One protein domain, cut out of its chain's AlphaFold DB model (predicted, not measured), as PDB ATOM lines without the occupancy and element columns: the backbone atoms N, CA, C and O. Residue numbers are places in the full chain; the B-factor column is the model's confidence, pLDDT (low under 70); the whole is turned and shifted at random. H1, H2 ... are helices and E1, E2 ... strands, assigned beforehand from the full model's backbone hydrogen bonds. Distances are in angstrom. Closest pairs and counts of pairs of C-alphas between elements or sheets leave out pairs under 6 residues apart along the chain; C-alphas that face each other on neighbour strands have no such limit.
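This is residues 2 to 24 and 35 to 71 of the 71 residues of an uncharacterized protein of Thalassobium sp (UniProt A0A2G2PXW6). With little regular structure, this is a short strand hairpin, E1 and E2, with helix H1 beside E1, then a long loop and a tail whose residues 66 to 71 stick out. The printed part has 60 residues, with two named strands and two named helices in the order E1, E2, H1, H2 along the chain; the antiparallel sheet has the order E1 - E2. The class is mixed, with 21 residues in named elements. The whole is loose, radius of gyration of the C-alphas 13.3 A, spanning 44 by 26 by 17 A.

E1 is residues 5 to 8, from C-alpha 5 at (-4.008, -65.530, 107.796). E2 is residues 18 to 21. H1, residues 39 to 47, is 12.1 A long. H2, residues 64 to 67, ends at C-alpha 67 (9.293, -47.038, 92.613).

Hairpin E1 and E2 has N 6 and O 20 within hydrogen-bond range at 2.9 A. The closest C-alphas of E1 and H1, Ile 8 and Val 43, are 7.9 A apart. H2 is apart from E1, E2 and H1. In H1 every O i to N i+4 pair is within hydrogen-bond range; H2 is too short for one.

Residues 25 to 34 are not printed, a gap of 23.7 A between C-alphas 24 and 35. The link H1 to H2 is long. Residues 17 and 62 to 71 have pLDDT under 70.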
ATOM      1  N   ARG A   2      -9.193 -74.558 108.922       88.12
ATOM      2  CA  ARG A   2      -9.388 -73.193 109.447       88.12
ATOM      3  C   ARG A   2      -8.377 -72.247 108.797       88.12
ATOM      4  O   ARG A   2      -7.188 -72.564 108.797       88.12
ATOM      5  N   LEU A   3      -8.852 -71.124 108.259       91.56
ATOM      6  CA  LEU A   3      -8.014 -70.053 107.717       91.56
ATOM      7  C   LEU A   3      -7.381 -69.283 108.886       91.56
ATOM      8  O   LEU A   3      -8.089 -68.923 109.821       91.56
ATOM      9  N   LYS A   4      -6.057 -69.089 108.867       93.38
ATOM     10  CA  LYS A   4      -5.321 -68.397 109.947       93.38
ATOM     11  C   LYS A   4      -4.904 -66.981 109.565       93.38
ATOM     12  O   LYS A   4      -4.942 -66.077 110.390       93.38
ATOM     13  N   SER A   5      -4.471 -66.806 108.325       93.69
ATOM     14  CA  SER A   5      -4.008 -65.530 107.796       93.69
ATOM     15  C   SER A   5      -4.112 -65.523 106.277       93.69
ATOM     16  O   SER A   5      -4.017 -66.581 105.650       93.69
ATOM     17  N   VAL A   6      -4.249 -64.334 105.698       92.94
ATOM     18  CA  VAL A   6      -4.183 -64.092 104.252       92.94
ATOM     19  C   VAL A   6      -3.017 -63.150 103.978       92.94
ATOM     20  O   VAL A   6      -2.914 -62.108 104.618       92.94
ATOM     21  N   ASN A   7      -2.150 -63.512 103.035       92.94
ATOM     22  CA  ASN A   7      -1.070 -62.648 102.568       92.94
ATOM     23  C   ASN A   7      -1.376 -62.245 101.126       92.94
ATOM     24  O   ASN A   7      -1.480 -63.110 100.260       92.94
ATOM     25  N   ILE A   8      -1.510 -60.943 100.884       91.31
ATOM     26  CA  ILE A   8      -1.733 -60.364  99.554       91.31
ATOM     27  C   ILE A   8      -0.541 -59.457  99.251       91.31
ATOM     28  O   ILE A   8      -0.044 -58.758 100.136       91.31
ATOM     29  N   THR A   9      -0.008 -59.506  98.034       89.94
ATOM     30  CA  THR A   9       1.158 -58.704  97.639       89.94
ATOM     31  C   THR A   9       1.079 -58.367  96.163       89.94
ATOM     32  O   THR A   9       0.785 -59.237  95.348       89.94
ATOM     33  N   ASN A  10       1.386 -57.113  95.837       89.38
ATOM     34  CA  ASN A  10       1.390 -56.572  94.484       89.38
ATOM     35  C   ASN A  10       0.052 -56.752  93.734       89.38
ATOM     36  O   ASN A  10       0.052 -57.021  92.534       89.38
ATOM     37  N   PHE A  11      -1.077 -56.620  94.440       89.00
ATOM     38  CA  PHE A  11      -2.417 -56.890  93.903       89.00
ATOM     39  C   PHE A  11      -3.426 -55.832  94.362       89.00
ATOM     40  O   PHE A  11      -3.572 -55.640  95.566       89.00
ATOM     41  N   ARG A  12      -4.109 -55.150  93.430       87.81
ATOM     42  CA  ARG A  12      -5.217 -54.194  93.667       87.81
ATOM     43  C   ARG A  12      -5.057 -53.334  94.941       87.81
ATOM     44  O   ARG A  12      -5.862 -53.421  95.861       87.81
ATOM     45  N   GLY A  13      -3.983 -52.543  95.029       82.06
ATOM     46  CA  GLY A  13      -3.710 -51.659  96.175       82.06
ATOM     47  C   GLY A  13      -2.938 -52.289  97.348       82.06
ATOM     48  O   GLY A  13      -2.367 -51.562  98.166       82.06
ATOM     49  N   TYR A  14      -2.802 -53.617  97.413       87.56
ATOM     50  CA  TYR A  14      -1.961 -54.308  98.400       87.56
ATOM     51  C   TYR A  14      -0.492 -54.327  97.952       87.56
ATOM     52  O   TYR A  14      -0.029 -55.279  97.325       87.56
ATOM     53  N   ARG A  15       0.259 -53.263  98.263       80.94
ATOM     54  CA  ARG A  15       1.659 -53.074  97.819       80.94
ATOM     55  C   ARG A  15       2.679 -53.955  98.525       80.94
ATOM     56  O   ARG A  15       3.468 -54.638  97.881       80.94
ATOM     57  N   ALA A  16       2.698 -53.888  99.850       76.00
ATOM     58  CA  ALA A  16       3.657 -54.608 100.674       76.00
ATOM     59  C   ALA A  16       3.058 -55.927 101.165       76.00
ATOM     60  O   ALA A  16       1.840 -56.072 101.247       76.00
ATOM     61  N   ILE A  17       3.928 -56.867 101.542       68.81
ATOM     62  CA  ILE A  17       3.510 -58.084 102.237       68.81
ATOM     63  C   ILE A  17       2.893 -57.667 103.576       68.81
ATOM     64  O   ILE A  17       3.599 -57.274 104.504       68.81
ATOM     65  N   GLY A  18       1.569 -57.750 103.658       74.12
ATOM     66  CA  GLY A  18       0.805 -57.588 104.886       74.12
ATOM     67  C   GLY A  18       0.092 -58.890 105.209       74.12
ATOM     68  O   GLY A  18      -0.687 -59.384 104.395       74.12
ATOM     69  N   ALA A  19       0.361 -59.450 106.389       83.00
ATOM     70  CA  ALA A  19      -0.416 -60.568 106.895       83.00
ATOM     71  C   ALA A  19      -1.721 -60.043 107.490       83.00
ATOM     72  O   ALA A  19      -1.701 -59.289 108.462       83.00
ATOM     73  N   ILE A  20      -2.848 -60.454 106.912       91.25
ATOM     74  CA  ILE A  20      -4.190 -60.175 107.421       91.25
ATOM     75  C   ILE A  20      -4.564 -61.344 108.338       91.25
ATOM     76  O   ILE A  20      -4.844 -62.436 107.830       91.25
ATOM     77  N   PRO A  21      -4.510 -61.186 109.673       92.88
ATOM     78  CA  PRO A  21      -4.880 -62.253 110.593       92.88
ATOM     79  C   PRO A  21      -6.383 -62.524 110.506       92.88
ATOM     80  O   PRO A  21      -7.184 -61.597 110.393       92.88
ATOM     81  N   ILE A  22      -6.759 -63.798 110.581       94.12
ATOM     82  CA  ILE A  22      -8.154 -64.237 110.582       94.12
ATOM     83  C   ILE A  22      -8.471 -64.810 111.960       94.12
ATOM     84  O   ILE A  22      -7.813 -65.744 112.428       94.12
ATOM     85  N   ASP A  23      -9.476 -64.231 112.611       93.25
ATOM     86  CA  ASP A  23      -9.999 -64.726 113.877       93.25
ATOM     87  C   ASP A  23     -10.691 -66.086 113.692       93.25
ATOM     88  O   ASP A  23     -11.344 -66.355 112.680       93.25
ATOM     89  N   GLY A  24     -10.549 -66.960 114.689       89.38
ATOM     90  CA  GLY A  24     -11.070 -68.326 114.641       89.38
ATOM     91  C   GLY A  24     -12.589 -68.444 114.817       89.38
ATOM     92  O   GLY A  24     -13.107 -69.556 114.674       89.38
ATOM     93  N   ASP A  35     -10.979 -48.983  99.563       85.75
ATOM     94  CA  ASP A  35      -9.808 -49.423 100.354       85.75
ATOM     95  C   ASP A  35      -9.403 -50.904 100.127       85.75
ATOM     96  O   ASP A  35      -8.635 -51.475 100.902       85.75
ATOM     97  N   GLY A  36      -9.937 -51.578  99.102       87.81
ATOM     98  CA  GLY A  36      -9.583 -52.974  98.791       87.81
ATOM     99  C   GLY A  36     -10.284 -54.045  99.642       87.81
ATOM    100  O   GLY A  36      -9.899 -55.210  99.627       87.81
ATOM    101  N   GLN A  37     -11.359 -53.707 100.362       91.56
ATOM    102  CA  GLN A  37     -12.110 -54.676 101.184       91.56
ATOM    103  C   GLN A  37     -12.639 -55.874 100.378       91.56
ATOM    104  O   GLN A  37     -12.544 -57.011 100.838       91.56
ATOM    105  N   SER A  38     -13.160 -55.633  99.169       91.81
ATOM    106  CA  SER A  38     -13.652 -56.681  98.257       91.81
ATOM    107  C   SER A  38     -12.529 -57.560  97.700       91.81
ATOM    108  O   SER A  38     -12.760 -58.716  97.359       91.81
ATOM    109  N   THR A  39     -11.296 -57.056  97.672       91.69
ATOM    110  CA  THR A  39     -10.122 -57.776  97.165       91.69
ATOM    111  C   THR A  39      -9.793 -59.001  98.017       91.69
ATOM    112  O   THR A  39      -9.373 -60.026  97.489       91.69
ATOM    113  N   ILE A  40     -10.015 -58.939  99.334       92.38
ATOM    114  CA  ILE A  40      -9.729 -60.055 100.247       92.38
ATOM    115  C   ILE A  40     -10.567 -61.305  99.907       92.38
ATOM    116  O   ILE A  40      -9.971 -62.360  99.676       92.38
ATOM    117  N   PRO A  41     -11.917 -61.250  99.852       92.19
ATOM    118  CA  PRO A  41     -12.715 -62.409  99.463       92.19
ATOM    119  C   PRO A  41     -12.497 -62.831  98.002       92.19
ATOM    120  O   PRO A  41     -12.565 -64.024  97.716       92.19
ATOM    121  N   GLU A  42     -12.183 -61.908  97.088       91.94
ATOM    122  CA  GLU A  42     -11.856 -62.237  95.691       91.94
ATOM    123  C   GLU A  42     -10.567 -63.062  95.568       91.94
ATOM    124  O   GLU A  42     -10.555 -64.089  94.893       91.94
ATOM    125  N   VAL A  43      -9.490 -62.663  96.252       91.75
ATOM    126  CA  VAL A  43      -8.221 -63.413  96.256       91.75
ATOM    127  C   VAL A  43      -8.397 -64.781  96.911       91.75
ATOM    128  O   VAL A  43      -7.823 -65.764  96.447       91.75
ATOM    129  N   LEU A  44      -9.222 -64.874  97.958       92.62
ATOM    130  CA  LEU A  44      -9.579 -66.166  98.546       92.62
ATOM    131  C   LEU A  44     -10.317 -67.055  97.538       92.62
ATOM    132  O   LEU A  44      -9.989 -68.235  97.426       92.62
ATOM    133  N   ALA A  45     -11.261 -66.496  96.777       92.06
ATOM    134  CA  ALA A  45     -11.970 -67.226  95.732       92.06
ATOM    135  C   ALA A  45     -11.025 -67.711  94.618       92.06
ATOM    136  O   ALA A  45     -11.132 -68.861  94.195       92.06
ATOM    137  N   MET A  46     -10.058 -66.887  94.199       90.00
ATOM    138  CA  MET A  46      -9.010 -67.292  93.252       90.00
ATOM    139  C   MET A  46      -8.128 -68.412  93.818       90.00
ATOM    140  O   MET A  46      -7.870 -69.395  93.131       90.00
ATOM    141  N   PHE A  47      -7.684 -68.294  95.074       90.00
ATOM    142  CA  PHE A  47      -6.791 -69.268  95.711       90.00
ATOM    143  C   PHE A  47      -7.428 -70.654  95.857       90.00
ATOM    144  O   PHE A  47      -6.749 -71.667  95.708       90.00
ATOM    145  N   PHE A  48      -8.727 -70.705  96.157       91.00
ATOM    146  CA  PHE A  48      -9.478 -71.957  96.255       91.00
ATOM    147  C   PHE A  48     -10.086 -72.413  94.924       91.00
ATOM    148  O   PHE A  48     -10.842 -73.382  94.923       91.00
ATOM    149  N   GLU A  49      -9.787 -71.719  93.818       88.81
ATOM    150  CA  GLU A  49     -10.359 -71.978  92.489       88.81
ATOM    151  C   GLU A  49     -11.901 -72.040  92.517       88.81
ATOM    152  O   GLU A  49     -12.548 -72.793  91.789       88.81
ATOM    153  N   SER A  50     -12.512 -71.247  93.401       82.88
ATOM    154  CA  SER A  50     -13.950 -71.233  93.638       82.88
ATOM    155  C   SER A  50     -14.589 -70.038  92.926       82.88
ATOM    156  O   SER A  50     -14.716 -68.960  93.502       82.88
ATOM    157  N   GLY A  51     -15.003 -70.226  91.671       76.75
ATOM    158  CA  GLY A  51     -15.700 -69.214  90.863       76.75
ATOM    159  C   GLY A  51     -14.997 -68.890  89.542       76.75
ATOM    160  O   GLY A  51     -14.005 -69.517  89.188       76.75
ATOM    161  N   ASP A  52     -15.518 -67.903  88.807       76.88
ATOM    162  CA  ASP A  52     -14.969 -67.428  87.518       76.88
ATOM    163  C   ASP A  52     -14.197 -66.108  87.712       76.88
ATOM    164  O   ASP A  52     -14.423 -65.110  87.027       76.88
ATOM    165  N   VAL A  53     -13.333 -66.060  88.730       77.19
ATOM    166  CA  VAL A  53     -12.495 -64.881  88.981       77.19
ATOM    167  C   VAL A  53     -11.208 -65.035  88.179       77.19
ATOM    168  O   VAL A  53     -10.310 -65.785  88.556       77.19
ATOM    169  N   LYS A  54     -11.140 -64.343  87.040       80.38
ATOM    170  CA  LYS A  54      -9.947 -64.284  86.188       80.38
ATOM    171  C   LYS A  54      -9.080 -63.103  86.598       80.38
ATOM    172  O   LYS A  54      -9.597 -62.010  86.805       80.38
ATOM    173  N   THR A  55      -7.778 -63.339  86.681       82.06
ATOM    174  CA  THR A  55      -6.786 -62.288  86.892       82.06
ATOM    175  C   THR A  55      -6.530 -61.534  85.591       82.06
ATOM    176  O   THR A  55      -6.446 -62.134  84.517       82.06
ATOM    177  N   ASP A  56      -6.392 -60.218  85.692       86.62
ATOM    178  CA  ASP A  56      -6.023 -59.330  84.593       86.62
ATOM    179  C   ASP A  56      -4.731 -58.562  84.912       86.62
ATOM    180  O   ASP A  56      -4.361 -58.373  86.071       86.62
ATOM    181  N   ASN A  57      -4.034 -58.075  83.883       84.31
ATOM    182  CA  ASN A  57      -2.826 -57.265  84.068       84.31
ATOM    183  C   ASN A  57      -3.091 -55.961  84.840       84.31
ATOM    184  O   ASN A  57      -2.177 -55.447  85.482       84.31
ATOM    185  N   SER A  58      -4.316 -55.434  84.794       85.25
ATOM    186  CA  SER A  58      -4.731 -54.276  85.593       85.25
ATOM    187  C   SER A  58      -4.837 -54.567  87.093       85.25
ATOM    188  O   SER A  58      -4.855 -53.628  87.886       85.25
ATOM    189  N   ASP A  59      -4.849 -55.841  87.500       86.88
ATOM    190  CA  ASP A  59      -4.879 -56.221  88.912       86.88
ATOM    191  C   ASP A  59      -3.518 -56.074  89.595       86.88
ATOM    192  O   ASP A  59      -3.440 -56.022  90.825       86.88
ATOM    193  N   ILE A  60      -2.440 -55.998  88.811       85.38
ATOM    194  CA  ILE A  60      -1.106 -55.698  89.320       85.38
ATOM    195  C   ILE A  60      -1.113 -54.254  89.812       85.38
ATOM    196  O   ILE A  60      -1.477 -53.341  89.071       85.38
ATOM    197  N   ASP A  61      -0.669 -54.024  91.049       77.44
ATOM    198  CA  ASP A  61      -0.575 -52.658  91.565       77.44
ATOM    199  C   ASP A  61       0.445 -51.847  90.743       77.44
ATOM    200  O   ASP A  61       1.660 -51.966  90.910       77.44
ATOM    201  N   GLY A  62      -0.054 -51.007  89.830       64.31
ATOM    202  CA  GLY A  62       0.765 -50.255  88.873       64.31
ATOM    203  C   GLY A  62       1.714 -49.234  89.513       64.31
ATOM    204  O   GLY A  62       2.678 -48.802  88.883       64.31
ATOM    205  N   PHE A  63       1.499 -48.879  90.783       58.62
ATOM    206  CA  PHE A  63       2.417 -48.029  91.546       58.62
ATOM    207  C   PHE A  63       3.668 -48.768  92.030       58.62
ATOM    208  O   PHE A  63       4.691 -48.127  92.271       58.62
ATOM    209  N   SER A  64       3.623 -50.098  92.123       52.22
ATOM    210  CA  SER A  64       4.776 -50.937  92.464       52.22
ATOM    211  C   SER A  64       5.893 -50.834  91.406       52.22
ATOM    212  O   SER A  64       7.078 -50.863  91.734       52.22
ATOM    213  N   LEU A  65       5.531 -50.583  90.140       50.50
ATOM    214  CA  LEU A  65       6.465 -50.378  89.018       50.50
ATOM    215  C   LEU A  65       7.069 -48.962  88.947       50.50
ATOM    216  O   LEU A  65       8.113 -48.777  88.325       50.50
ATOM    217  N   ALA A  66       6.462 -47.961  89.595       48.25
ATOM    218  CA  ALA A  66       6.936 -46.571  89.562       48.25
ATOM    219  C   ALA A  66       8.021 -46.255  90.619       48.25
ATOM    220  O   ALA A  66       8.597 -45.167  90.611       48.25
ATOM    221  N   GLY A  67       8.320 -47.197  91.522       45.69
ATOM    222  CA  GLY A  67       9.293 -47.038  92.613       45.69
ATOM    223  C   GLY A  67      10.767 -47.229  92.231       45.69
ATOM    224  O   GLY A  67      11.637 -47.044  93.075       45.69
ATOM    225  N   LEU A  68      11.076 -47.562  90.976       44.25
ATOM    226  CA  LEU A  68      12.446 -47.781  90.486       44.25
ATOM    227  C   LEU A  68      13.037 -46.548  89.777       44.25
ATOM    228  O   LEU A  68      13.849 -46.680  88.864       44.25
ATOM    229  N   GLY A  69      12.623 -45.336  90.169       43.59
ATOM    230  CA  GLY A  69      13.038 -44.136  89.439       43.59
ATOM    231  C   GLY A  69      12.822 -42.770  90.078       43.59
ATOM    232  O   GLY A  69      12.808 -41.801  89.326       43.59
ATOM    233  N   ARG A  70      12.670 -42.631  91.403       38.78
ATOM    234  CA  ARG A  70      12.756 -41.306  92.054       38.78
ATOM    235  C   ARG A  70      13.515 -41.392  93.378       38.78
ATOM    236  O   ARG A  70      12.945 -41.765  94.400       38.78
ATOM    237  N   ALA A  71      14.811 -41.093  93.283       38.06
ATOM    238  CA  ALA A  71      15.609 -40.535  94.370       38.06
ATOM    239  C   ALA A  71      15.171 -39.090  94.657       38.06
ATOM    240  O   ALA A  71      14.620 -38.452  93.724       38.06
TER     241      ALA A  71